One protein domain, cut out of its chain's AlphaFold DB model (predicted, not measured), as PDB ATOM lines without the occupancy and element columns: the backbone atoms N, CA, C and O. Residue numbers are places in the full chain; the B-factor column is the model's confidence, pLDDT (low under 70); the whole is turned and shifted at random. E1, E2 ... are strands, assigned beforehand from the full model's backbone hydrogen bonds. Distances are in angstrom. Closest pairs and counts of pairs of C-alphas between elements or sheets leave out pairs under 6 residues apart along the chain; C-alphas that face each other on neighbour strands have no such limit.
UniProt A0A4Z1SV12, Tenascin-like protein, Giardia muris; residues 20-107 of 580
ATOM      1  N   VAL A  20      -6.239 -28.808  29.009       90.75
ATOM      2  CA  VAL A  20      -6.250 -29.182  27.591       90.75
ATOM      3  C   VAL A  20      -4.977 -28.677  26.915       90.75
ATOM      4  O   VAL A  20      -4.546 -27.545  27.138       90.75
ATOM      5  N   GLU A  21      -4.369 -29.517  26.074       90.00
ATOM      6  CA  GLU A  21      -3.223 -29.122  25.250       90.00
ATOM      7  C   GLU A  21      -3.689 -28.265  24.064       90.00
ATOM      8  O   GLU A  21      -4.467 -28.726  23.228       90.00
ATOM      9  N   VAL A  22      -3.166 -27.043  23.962       89.81
ATOM     10  CA  VAL A  22      -3.328 -26.151  22.807       89.81
ATOM     11  C   VAL A  22      -1.938 -25.674  22.380       89.81
ATOM     12  O   VAL A  22      -1.188 -25.129  23.190       89.81
ATOM     13  N   ASP A  23      -1.561 -25.924  21.122       86.44
ATOM     14  CA  ASP A  23      -0.271 -25.533  20.523       86.44
ATOM     15  C   ASP A  23       0.985 -25.883  21.355       86.44
ATOM     16  O   ASP A  23       1.970 -25.141  21.395       86.44
ATOM     17  N   GLY A  24       0.983 -27.054  22.000       85.25
ATOM     18  CA  GLY A  24       2.127 -27.551  22.773       85.25
ATOM     19  C   GLY A  24       2.280 -26.917  24.160       85.25
ATOM     20  O   GLY A  24       3.359 -26.992  24.751       85.25
ATOM     21  N   ALA A  25       1.222 -26.303  24.688       89.12
ATOM     22  CA  ALA A  25       1.115 -25.860  26.074       89.12
ATOM     23  C   ALA A  25      -0.219 -26.317  26.682       89.12
ATOM     24  O   ALA A  25      -1.200 -26.519  25.969       89.12
ATOM     25  N   CYS A  26      -0.245 -26.509  27.999       91.50
ATOM     26  CA  CYS A  26      -1.443 -26.922  28.724       91.50
ATOM     27  C   CYS A  26      -2.142 -25.703  29.324       91.50
ATOM     28  O   CYS A  26      -1.487 -24.847  29.924       91.50
ATOM     29  N   TYR A  27      -3.458 -25.632  29.142       91.81
ATOM     30  CA  TYR A  27      -4.316 -24.568  29.654       91.81
ATOM     31  C   TYR A  27      -5.507 -25.174  30.398       91.81
ATOM     32  O   TYR A  27      -5.989 -26.224  29.978       91.81
ATOM     33  N   PRO A  28      -6.031 -24.524  31.449       92.44
ATOM     34  CA  PRO A  28      -7.277 -24.936  32.094       92.44
ATOM     35  C   PRO A  28      -8.418 -25.095  31.081       92.44
ATOM     36  O   PRO A  28      -8.548 -24.265  30.178       92.44
ATOM     37  N   GLU A  29      -9.277 -26.106  31.255       90.25
ATOM     38  CA  GLU A  29     -10.474 -26.306  30.412       90.25
ATOM     39  C   GLU A  29     -11.346 -25.038  30.326       90.25
ATOM     40  O   GLU A  29     -11.902 -24.741  29.274       90.25
ATOM     41  N   THR A  30     -11.385 -24.230  31.391       90.31
ATOM     42  CA  THR A  30     -12.114 -22.950  31.463       90.31
ATOM     43  C   THR A  30     -11.577 -21.855  30.535       90.31
ATOM     44  O   THR A  30     -12.261 -20.861  30.306       90.31
ATOM     45  N   CYS A  31     -10.362 -22.007  30.008       92.69
ATOM     46  CA  CYS A  31      -9.727 -21.054  29.098       92.69
ATOM     47  C   CYS A  31      -9.746 -21.509  27.632       92.69
ATOM     48  O   CYS A  31      -9.285 -20.764  26.761       92.69
ATOM     49  N   VAL A  32     -10.213 -22.726  27.345       92.62
ATOM     50  CA  VAL A  32     -10.133 -23.323  26.008       92.62
ATOM     51  C   VAL A  32     -11.525 -23.424  25.404       92.62
ATOM     52  O   VAL A  32     -12.360 -24.206  25.845       92.62
ATOM     53  N   PHE A  33     -11.742 -22.650  24.345       91.38
ATOM     54  CA  PHE A  33     -13.005 -22.563  23.620       91.38
ATOM     55  C   PHE A  33     -12.768 -22.952  22.162       91.38
ATOM     56  O   PHE A  33     -11.833 -22.457  21.526       91.38
ATOM     57  N   ASP A  34     -13.560 -23.902  21.657       87.50
ATOM     58  CA  ASP A  34     -13.424 -24.482  20.313       87.50
ATOM     59  C   ASP A  34     -11.979 -24.870  19.943       87.50
ATOM     60  O   ASP A  34     -11.503 -24.676  18.824       87.50
ATOM     61  N   GLY A  35     -11.254 -25.431  20.918       86.88
ATOM     62  CA  GLY A  35      -9.875 -25.900  20.748       86.88
ATOM     63  C   GLY A  35      -8.820 -24.792  20.697       86.88
ATOM     64  O   GLY A  35      -7.675 -25.067  20.348       86.88
ATOM     65  N   THR A  36      -9.176 -23.556  21.048       92.94
ATOM     66  CA  THR A  36      -8.262 -22.406  21.060       92.94
ATOM     67  C   THR A  36      -8.326 -21.666  22.391       92.94
ATOM     68  O   THR A  36      -9.353 -21.654  23.070       92.94
ATOM     69  N   VAL A  37      -7.218 -21.044  22.801       93.19
ATOM     70  CA  VAL A  37      -7.178 -20.286  24.059       93.19
ATOM     71  C   VAL A  37      -7.963 -18.989  23.882       93.19
ATOM     72  O   VAL A  37      -7.635 -18.183  23.009       93.19
ATOM     73  N   CYS A  38      -9.005 -18.797  24.693       93.81
ATOM     74  CA  CYS A  38      -9.860 -17.606  24.695       93.81
ATOM     75  C   CYS A  38     -10.357 -17.203  23.294       93.81
ATOM     76  O   CYS A  38     -10.385 -16.021  22.951       93.81
ATOM     77  N   ASN A  39     -10.690 -18.197  22.461       92.25
ATOM     78  CA  ASN A  39     -11.118 -18.030  21.069       92.25
ATOM     79  C   ASN A  39     -10.165 -17.182  20.190       92.25
ATOM     80  O   ASN A  39     -10.583 -16.480  19.271       92.25
ATOM     81  N   ASN A  40      -8.857 -17.199  20.484       93.06
ATOM     82  CA  ASN A  40      -7.819 -16.362  19.853       93.06
ATOM     83  C   ASN A  40      -8.000 -14.843  20.024       93.06
ATOM     84  O   ASN A  40      -7.409 -14.065  19.267       93.06
ATOM     85  N   LYS A  41      -8.824 -14.409  20.982       94.56
ATOM     86  CA  LYS A  41      -9.163 -12.998  21.239       94.56
ATOM     87  C   LYS A  41      -8.917 -12.590  22.689       94.56
ATOM     88  O   LYS A  41      -9.579 -11.699  23.219       94.56
ATOM     89  N   GLY A  42      -7.980 -13.269  23.338       92.62
ATOM     90  CA  GLY A  42      -7.598 -13.008  24.714       92.62
ATOM     91  C   GLY A  42      -6.458 -13.904  25.174       92.62
ATOM     92  O   GLY A  42      -5.880 -14.671  24.397       92.62
ATOM     93  N   LYS A  43      -6.141 -13.806  26.461       94.44
ATOM     94  CA  LYS A  43      -5.126 -14.612  27.144       94.44
ATOM     95  C   LYS A  43      -5.733 -15.290  28.361       94.44
ATOM     96  O   LYS A  43      -6.606 -14.726  29.006       94.44
ATOM     97  N   CYS A  44      -5.242 -16.481  28.688       94.00
ATOM     98  CA  CYS A  44      -5.607 -17.155  29.928       94.00
ATOM     99  C   CYS A  44      -4.735 -16.623  31.074       94.00
ATOM    100  O   CYS A  44      -3.515 -16.809  31.053       94.00
ATOM    101  N   GLU A  45      -5.354 -15.972  32.053       93.25
ATOM    102  CA  GLU A  45      -4.718 -15.474  33.274       93.25
ATOM    103  C   GLU A  45      -5.569 -15.921  34.475       93.25
ATOM    104  O   GLU A  45      -6.792 -15.838  34.435       93.25
ATOM    105  N   ASP A  46      -4.941 -16.464  35.522       88.06
ATOM    106  CA  ASP A  46      -5.624 -16.933  36.744       88.06
ATOM    107  C   ASP A  46      -6.845 -17.856  36.504       88.06
ATOM    108  O   ASP A  46      -7.884 -17.732  37.149       88.06
ATOM    109  N   ASN A  47      -6.711 -18.821  35.585       87.88
ATOM    110  CA  ASN A  47      -7.762 -19.769  35.171       87.88
ATOM    111  C   ASN A  47      -9.009 -19.130  34.526       87.88
ATOM    112  O   ASN A  47     -10.040 -19.797  34.400       87.88
ATOM    113  N   ALA A  48      -8.913 -17.878  34.082       90.31
ATOM    114  CA  ALA A  48      -9.961 -17.173  33.359       90.31
ATOM    115  C   ALA A  48      -9.413 -16.511  32.088       90.31
ATOM    116  O   ALA A  48      -8.221 -16.240  31.946       90.31
ATOM    117  N   CYS A  49     -10.303 -16.241  31.137       94.50
ATOM    118  CA  CYS A  49      -9.941 -15.506  29.936       94.50
ATOM    119  C   CYS A  49      -9.975 -13.998  30.181       94.50
ATOM    120  O   CYS A  49     -11.012 -13.428  30.513       94.50
ATOM    121  N   VAL A  50      -8.842 -13.347  29.943       95.12
ATOM    122  CA  VAL A  50      -8.715 -11.893  29.847       95.12
ATOM    123  C   VAL A  50      -8.769 -11.526  28.370       95.12
ATOM    124  O   VAL A  50      -7.840 -11.810  27.608       95.12
ATOM    125  N   CYS A  51      -9.887 -10.939  27.952       95.75
ATOM    126  CA  CYS A  51     -10.135 -10.621  26.552       95.75
ATOM    127  C   CYS A  51      -9.368  -9.379  26.078       95.75
ATOM    128  O   CYS A  51      -9.063  -8.467  26.848       95.75
ATOM    129  N   ASP A  52      -9.057  -9.352  24.783       94.81
ATOM    130  CA  ASP A  52      -8.430  -8.209  24.128       94.81
ATOM    131  C   ASP A  52      -9.365  -6.983  24.111       94.81
ATOM    132  O   ASP A  52     -10.579  -7.069  24.289       94.81
ATOM    133  N   PHE A  53      -8.806  -5.802  23.840       91.00
ATOM    134  CA  PHE A  53      -9.580  -4.562  23.753       91.00
ATOM    135  C   PHE A  53     -10.738  -4.664  22.731       91.00
ATOM    136  O   PHE A  53     -10.491  -4.940  21.553       91.00
ATOM    137  N   ARG A  54     -11.971  -4.354  23.176       90.44
ATOM    138  CA  ARG A  54     -13.272  -4.519  22.470       90.44
ATOM    139  C   ARG A  54     -13.805  -5.951  22.360       90.44
ATOM    140  O   ARG A  54     -14.710  -6.204  21.571       90.44
ATOM    141  N   TYR A  55     -13.278  -6.869  23.160       94.31
ATOM    142  CA  TYR A  55     -13.838  -8.201  23.332       94.31
ATOM    143  C   TYR A  55     -14.290  -8.389  24.784       94.31
ATOM    144  O   TYR A  55     -13.631  -7.909  25.707       94.31
ATOM    145  N   LEU A  56     -15.411  -9.077  24.978       93.12
ATOM    146  CA  LEU A  56     -15.930  -9.493  26.279       93.12
ATOM    147  C   LEU A  56     -15.915 -11.014  26.376       93.12
ATOM    148  O   LEU A  56     -16.033 -11.715  25.368       93.12
ATOM    149  N   LEU A  57     -15.738 -11.507  27.599       93.31
ATOM    150  CA  LEU A  57     -15.824 -12.929  27.883       93.31
ATOM    151  C   LEU A  57     -17.296 -13.330  27.868       93.31
ATOM    152  O   LEU A  57     -18.075 -12.785  28.642       93.31
ATOM    153  N   SER A  58     -17.649 -14.279  27.008       93.00
ATOM    154  CA  SER A  58     -18.938 -14.954  27.023       93.00
ATOM    155  C   SER A  58     -18.801 -16.419  27.438       93.00
ATOM    156  O   SER A  58     -17.696 -16.955  27.579       93.00
ATOM    157  N   ASP A  59     -19.935 -17.094  27.555       90.75
ATOM    158  CA  ASP A  59     -20.075 -18.545  27.699       90.75
ATOM    159  C   ASP A  59     -19.368 -19.372  26.593       90.75
ATOM    160  O   ASP A  59     -19.125 -20.569  26.764       90.75
ATOM    161  N   LYS A  60     -18.994 -18.739  25.471       92.31
ATOM    162  CA  LYS A  60     -18.255 -19.329  24.339       92.31
ATOM    163  C   LYS A  60     -16.829 -18.774  24.177       92.31
ATOM    164  O   LYS A  60     -16.169 -19.073  23.181       92.31
ATOM    165  N   GLY A  61     -16.329 -17.978  25.122       92.88
ATOM    166  CA  GLY A  61     -14.992 -17.373  25.083       92.88
ATOM    167  C   GLY A  61     -15.015 -15.886  24.720       92.88
ATOM    168  O   GLY A  61     -16.018 -15.213  24.910       92.88
ATOM    169  N   CYS A  62     -13.903 -15.328  24.233       95.50
ATOM    170  CA  CYS A  62     -13.819 -13.890  23.960       95.50
ATOM    171  C   CYS A  62     -14.442 -13.517  22.606       95.50
ATOM    172  O   CYS A  62     -13.916 -13.890  21.553       95.50
ATOM    173  N   TYR A  63     -15.510 -12.718  22.630       95.12
ATOM    174  CA  TYR A  63     -16.236 -12.237  21.447       95.12
ATOM    175  C   TYR A  63     -16.363 -10.708  21.434       95.12
ATOM    176  O   TYR A  63     -16.209 -10.083  22.481       95.12
ATOM    177  N   PRO A  64     -16.580 -10.077  20.262       94.25
ATOM    178  CA  PRO A  64     -16.783  -8.633  20.171       94.25
ATOM    179  C   PRO A  64     -17.864  -8.148  21.141       94.25
ATOM    180  O   PRO A  64     -18.890  -8.809  21.293       94.25
ATOM    181  N   THR A  65     -17.644  -6.990  21.764       92.25
ATOM    182  CA  THR A  65     -18.581  -6.359  22.715       92.25
ATOM    183  C   THR A  65     -20.020  -6.277  22.198       92.25
ATOM    184  O   THR A  65     -20.964  -6.386  22.965       92.25
ATOM    185  N   GLU A  66     -20.184  -6.116  20.889       92.69
ATOM    186  CA  GLU A  66     -21.454  -5.971  20.183       92.69
ATOM    187  C   GLU A  66     -22.231  -7.286  20.022       92.69
ATOM    188  O   GLU A  66     -23.346  -7.253  19.523       92.69
ATOM    189  N   CYS A  67     -21.668  -8.429  20.417       94.50
ATOM    190  CA  CYS A  67     -22.307  -9.748  20.329       94.50
ATOM    191  C   CYS A  67     -22.479 -10.434  21.692       94.50
ATOM    192  O   CYS A  67     -22.943 -11.570  21.745       94.50
ATOM    193  N   VAL A  68     -22.034  -9.801  22.778       93.62
ATOM    194  CA  VAL A  68     -22.115 -10.360  24.130       93.62
ATOM    195  C   VAL A  68     -23.138  -9.551  24.915       93.62
ATOM    196  O   VAL A  68     -23.052  -8.321  24.964       93.62
ATOM    197  N   ASP A  69     -24.130 -10.226  25.483       87.12
ATOM    198  CA  ASP A  69     -25.156  -9.572  26.290       87.12
ATOM    199  C   ASP A  69     -24.696  -9.315  27.736       87.12
ATOM    200  O   ASP A  69     -23.575  -9.635  28.141       87.12
ATOM    201  N   THR A  70     -25.560  -8.683  28.528       82.75
ATOM    202  CA  THR A  70     -25.279  -8.329  29.927       82.75
ATOM    203  C   THR A  70     -25.130  -9.543  30.843       82.75
ATOM    204  O   THR A  70     -24.503  -9.423  31.896       82.75
ATOM    205  N   LEU A  71     -25.650 -10.707  30.442       84.38
ATOM    206  CA  LEU A  71     -25.499 -11.984  31.143       84.38
ATOM    207  C   LEU A  71     -24.281 -12.777  30.649       84.38
ATOM    208  O   LEU A  71     -24.030 -13.884  31.116       84.38
ATOM    209  N   SER A  72     -23.462 -12.179  29.777       90.00
ATOM    210  CA  SER A  72     -22.283 -12.804  29.176       90.00
ATOM    211  C   SER A  72     -22.617 -14.007  28.287       90.00
ATOM    212  O   SER A  72     -21.797 -14.914  28.144       90.00
ATOM    213  N   HIS A  73     -23.793 -14.032  27.664       91.25
ATOM    214  CA  HIS A  73     -24.135 -15.033  26.655       91.25
ATOM    215  C   HIS A  73     -23.862 -14.482  25.252       91.25
ATOM    216  O   HIS A  73     -24.095 -13.305  24.951       91.25
ATOM    217  N   LEU A  74     -23.325 -15.332  24.374       92.94
ATOM    218  CA  LEU A  74     -23.104 -14.978  22.973       92.94
ATOM    219  C   LEU A  74     -24.448 -14.904  22.235       92.94
ATOM    220  O   LEU A  74     -25.106 -15.927  22.057       92.94
ATOM    221  N   CYS A  75     -24.834 -13.711  21.777       93.25
ATOM    222  CA  CYS A  75     -26.094 -13.462  21.071       93.25
ATOM    223  C   CYS A  75     -27.329 -14.016  21.805       93.25
ATOM    224  O   CYS A  75     -28.271 -14.491  21.168       93.25
ATOM    225  N   SER A  76     -27.305 -13.967  23.143       90.12
ATOM    226  CA  SER A  76     -28.352 -14.493  24.028       90.12
ATOM    227  C   SER A  76     -28.735 -15.947  23.730       90.12
ATOM    228  O   SER A  76     -29.909 -16.290  23.762       90.12
ATOM    229  N   ASP A  77     -27.753 -16.780  23.371       90.56
ATOM    230  CA  ASP A  77     -27.901 -18.200  23.003       90.56
ATOM    231  C   ASP A  77     -28.768 -18.492  21.761       90.56
ATOM    232  O   ASP A  77     -28.911 -19.651  21.374       90.56
ATOM    233  N   HIS A  78     -29.285 -17.460  21.088       91.00
ATOM    234  CA  HIS A  78     -30.225 -17.565  19.966       91.00
ATOM    235  C   HIS A  78     -29.677 -16.965  18.668       91.00
ATOM    236  O   HIS A  78     -30.428 -16.505  17.802       91.00
ATOM    237  N   GLY A  79     -28.355 -16.943  18.515       92.62
ATOM    238  CA  GLY A  79     -27.721 -16.441  17.306       92.62
ATOM    239  C   GLY A  79     -26.227 -16.703  17.234       92.62
ATOM    240  O   GLY A  79     -25.609 -17.275  18.131       92.62
ATOM    241  N   THR A  80     -25.629 -16.258  16.134       92.69
ATOM    242  CA  THR A  80     -24.183 -16.343  15.903       92.69
ATOM    243  C   THR A  80     -23.599 -14.965  15.623       92.69
ATOM    244  O   THR A  80     -24.202 -14.149  14.935       92.69
ATOM    245  N   CYS A  81     -22.408 -14.683  16.153       93.56
ATOM    246  CA  CYS A  81     -21.757 -13.394  15.928       93.56
ATOM    247  C   CYS A  81     -21.123 -13.343  14.534       93.56
ATOM    248  O   CYS A  81     -20.199 -14.102  14.226       93.56
ATOM    249  N   VAL A  82     -21.588 -12.415  13.703       93.50
ATOM    250  CA  VAL A  82     -21.121 -12.214  12.329       93.50
ATOM    251  C   VAL A  82     -20.598 -10.794  12.137       93.50
ATOM    252  O   VAL A  82     -20.974  -9.862  12.843       93.50
ATOM    253  N   TYR A  83     -19.694 -10.615  11.176       92.56
ATOM    254  CA  TYR A  83     -19.205  -9.290  10.801       92.56
ATOM    255  C   TYR A  83     -20.050  -8.725   9.658       92.56
ATOM    256  O   TYR A  83     -20.042  -9.277   8.555       92.56
ATOM    257  N   ASP A  84     -20.751  -7.621   9.906       87.69
ATOM    258  CA  ASP A  84     -21.522  -6.927   8.883       87.69
ATOM    259  C   ASP A  84     -20.613  -5.998   8.065       87.69
ATOM    260  O   ASP A  84     -20.086  -4.984   8.538       87.69
ATOM    261  N   ASP A  85     -20.436  -6.341   6.792       87.56
ATOM    262  CA  ASP A  85     -19.568  -5.604   5.881       87.56
ATOM    263  C   ASP A  85     -20.126  -4.245   5.432       87.56
ATOM    264  O   ASP A  85     -19.347  -3.399   4.974       87.56
ATOM    265  N   GLN A  86     -21.438  -4.026   5.523       86.62
ATOM    266  CA  GLN A  86     -22.095  -2.775   5.136       86.62
ATOM    267  C   GLN A  86     -21.922  -1.719   6.226       86.62
ATOM    268  O   GLN A  86     -21.575  -0.576   5.924       86.62
ATOM    269  N   TRP A  87     -22.099  -2.122   7.482       83.94
ATOM    270  CA  TRP A  87     -22.042  -1.242   8.651       83.94
ATOM    271  C   TRP A  87     -20.688  -1.271   9.366       83.94
ATOM    272  O   TRP A  87     -20.436  -0.443  10.240       83.94
ATOM    273  N   LYS A  88     -19.787  -2.174   8.953       89.25
ATOM    274  CA  LYS A  88     -18.439  -2.358   9.515       89.25
ATOM    275  C   LYS A  88     -18.448  -2.633  11.022       89.25
ATOM    276  O   LYS A  88     -17.499  -2.265  11.715       89.25
ATOM    277  N   ILE A  89     -19.485  -3.317  11.498       88.94
ATOM    278  CA  ILE A  89     -19.729  -3.660  12.904       88.94
ATOM    279  C   ILE A  89     -19.987  -5.164  13.036       88.94
ATOM    280  O   ILE A  89     -20.427  -5.804  12.082       88.94
ATOM    281  N   TYR A  90     -19.690  -5.740  14.199       92.12
ATOM    282  CA  TYR A  90     -20.157  -7.088  14.520       92.12
ATOM    283  C   TYR A  90     -21.624  -7.037  14.947       92.12
ATOM    284  O   TYR A  90     -22.042  -6.095  15.614       92.12
ATOM    285  N   THR A  91     -22.408  -8.025  14.535       91.94
ATOM    286  CA  THR A  91     -23.830  -8.136  14.866       91.94
ATOM    287  C   THR A  91     -24.206  -9.601  15.057       91.94
ATOM    288  O   THR A  91     -23.493 -10.496  14.598       91.94
ATOM    289  N   CYS A  92     -25.318  -9.846  15.736       93.56
ATOM    290  CA  CYS A  92     -25.860 -11.180  15.908       93.56
ATOM    291  C   CYS A  92     -26.749 -11.559  14.719       93.56
ATOM    292  O   CYS A  92     -27.754 -10.902  14.448       93.56
ATOM    293  N   ASP A  93     -26.381 -12.631  14.023       93.62
ATOM    294  CA  ASP A  93     -27.244 -13.322  13.067       93.62
ATOM    295  C   ASP A  93     -28.148 -14.275  13.850       93.62
ATOM    296  O   ASP A  93     -27.692 -15.313  14.343       93.62
ATOM    297  N   CYS A  94     -29.396 -13.858  14.052       94.12
ATOM    298  CA  CYS A  94     -30.335 -14.528  14.941       94.12
ATOM    299  C   CYS A  94     -31.023 -15.729  14.284       94.12
ATOM    300  O   CYS A  94     -31.301 -15.741  13.083       94.12
ATOM    301  N   GLU A  95     -31.333 -16.730  15.104       94.69
ATOM    302  CA  GLU A  95     -32.102 -17.904  14.707       94.69
ATOM    303  C   GLU A  95     -33.524 -17.536  14.249       94.69
ATOM    304  O   GLU A  95     -34.069 -16.474  14.567       94.69
ATOM    305  N   GLU A  96     -34.156 -18.431  13.482       89.88
ATOM    306  CA  GLU A  96     -35.518 -18.216  12.992       89.88
ATOM    307  C   GLU A  96     -36.493 -18.001  14.162       89.88
ATOM    308  O   GLU A  96     -36.599 -18.832  15.060       89.88
ATOM    309  N   GLY A  97     -37.229 -16.885  14.130       86.56
ATOM    310  CA  GLY A  97     -38.156 -16.496  15.198       86.56
ATOM    311  C   GLY A  97     -37.586 -15.485  16.193       86.56
ATOM    312  O   GLY A  97     -38.358 -14.944  16.979       86.56
ATOM    313  N   PHE A  98     -36.294 -15.160  16.118       91.19
ATOM    314  CA  PHE A  98     -35.653 -14.125  16.929       91.19
ATOM    315  C   PHE A  98     -35.301 -12.896  16.089       91.19
ATOM    316  O   PHE A  98     -35.094 -12.970  14.877       91.19
ATOM    317  N   MET A  99     -35.253 -11.738  16.743       89.00
ATOM    318  CA  MET A  99     -34.909 -10.459  16.128       89.00
ATOM    319  C   MET A  99     -33.670  -9.886  16.814       89.00
ATOM    320  O   MET A  99     -33.553  -9.930  18.037       89.00
ATOM    321  N   GLY A 100     -32.734  -9.356  16.025       86.62
ATOM    322  CA  GLY A 100     -31.524  -8.736  16.560       86.62
ATOM    323  C   GLY A 100     -31.829  -7.392  17.216       86.62
ATOM    324  O   GLY A 100     -32.413  -6.511  16.582       86.62
ATOM    325  N   PHE A 101     -31.404  -7.222  18.467       86.19
ATOM    326  CA  PHE A 101     -31.508  -5.976  19.218       86.19
ATOM    327  C   PHE A 101     -30.230  -5.742  20.031       86.19
ATOM    328  O   PHE A 101     -29.963  -6.427  21.016       86.19
ATOM    329  N   GLY A 102     -29.414  -4.770  19.609       84.25
ATOM    330  CA  GLY A 102     -28.109  -4.528  20.227       84.25
ATOM    331  C   GLY A 102     -27.198  -5.754  20.113       84.25
ATOM    332  O   GLY A 102     -26.930  -6.209  19.002       84.25
ATOM    333  N   SER A 103     -26.742  -6.270  21.258       86.62
ATOM    334  CA  SER A 103     -25.915  -7.480  21.357       86.62
ATOM    335  C   SER A 103     -26.694  -8.774  21.607       86.62
ATOM    336  O   SER A 103     -26.084  -9.816  21.845       86.62
ATOM    337  N   SER A 104     -28.025  -8.726  21.510       88.56
ATOM    338  CA  SER A 104     -28.922  -9.830  21.860       88.56
ATOM    339  C   SER A 104     -29.830 -10.240  20.703       88.56
ATOM    340  O   SER A 104     -30.245  -9.415  19.885       88.56
ATOM    341  N   CYS A 105     -30.190 -11.522  20.672       91.62
ATOM    342  CA  CYS A 105     -31.283 -12.042  19.855       91.62
ATOM    343  C   CYS A 105     -32.516 -12.208  20.740       91.62
ATOM    344  O   CYS A 105     -32.521 -13.027  21.654       91.62
ATOM    345  N   VAL A 106     -33.555 -11.414  20.487       90.56
ATOM    346  CA  VAL A 106     -34.730 -11.311  21.362       90.56
ATOM    347  C   VAL A 106     -35.969 -11.839  20.652       90.56
ATOM    348  O   VAL A 106     -36.202 -11.560  19.472       90.56
ATOM    349  N   HIS A 107     -36.782 -12.610  21.371       92.06
ATOM    350  CA  HIS A 107     -38.032 -13.135  20.837       92.06
ATOM    351  C   HIS A 107     -39.105 -12.023  20.739       92.06
ATOM    352  O   HIS A 107     -39.266 -11.251  21.690       92.06
TER     353      HIS A 107
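AT A GLANCE: This is residues 20 to 107 of the 580 residues of the protein "Tenascin-like protein" of Giardia muris (UniProt A0A4Z1SV12). Five small two-stranded hairpins follow one another along an elongated body, from E1 and E2 at one end, through E3 and E4, E5 and E6 near the middle, and E7 and E8, to E9 and E10 at the other end. Two stretches with no named element, residues 29 to 41 and 65 to 78, join the first hairpin to the second and the third to the fourth. The printed part has 88 residues, with ten named strands, E1 to E10 in chain order, and no named helix; each hairpin is its own antiparallel sheet of two strands. The class is all strand, though under half of the residues, 41 of the 88, are in named strands. The whole is compact, with a radius of gyration of the C-alphas of 13.7 A, and spans 41 by 24 by 19 A.

HOW THE PARTS SIT: E7, residues 79 to 84, and E8, residues 89 to 94, form the hairpin with the longest strands, antiparallel at 147 degrees between directions; N 82 and O 91 are within hydrogen-bond range at 2.8 A. Towards one end follows the hairpin of E9, residues 99 to 101, and E10, residues 104 to 106, where N 99 and O 106 are 2.9 A apart. The closest C-alphas of E8 and E10, those of Cys 94 and Cys 105, are 5.6 A apart. On the way to the other end comes the hairpin of E5, residues 55 to 58, and E6, residues 61 to 64, with N 56 and O 63 at 2.8 A. E6 and E8 come closest at the C-alphas of Pro 64 and Tyr 90, 6.8 A, while E5 and E7 are apart. Next is the hairpin of E3, residues 42 to 45, and E4, residues 48 to 51, with N 50 and O 43 at 2.8 A. The closest C-alphas of E4 and E6 are those of Cys 51 and Cys 62, 5.6 A. Last is the hairpin of E1, residues 20 to 22, and E2, residues 25 to 28, with N 20 and O 27 at 2.8 A. E2 and E3 come closest at the C-alphas of Tyr 27 and Cys 44, 7.5 A.

IN THESE COORDINATES: E1 begins at C-alpha 20, (-6.250, -29.182, 27.591). E7 measures 14.1 A from C-alpha 79, (-27.721, -16.441, 17.306), to C-alpha 84, and E8 15.3 A. E10 ends at C-alpha 106, (-34.730, -11.311, 21.362).

THE WHOLE: The C-alphas farthest apart, those of Gly 24 and His 107, are 42.7 A apart. The links E2 to E3 and E6 to E7 are long, with 13 and 14 residues; in the first, residues 32 to 33 pair antiparallel with residues 36 to 37. The printed part has no cut, and no printed residue has a pLDDT under 70.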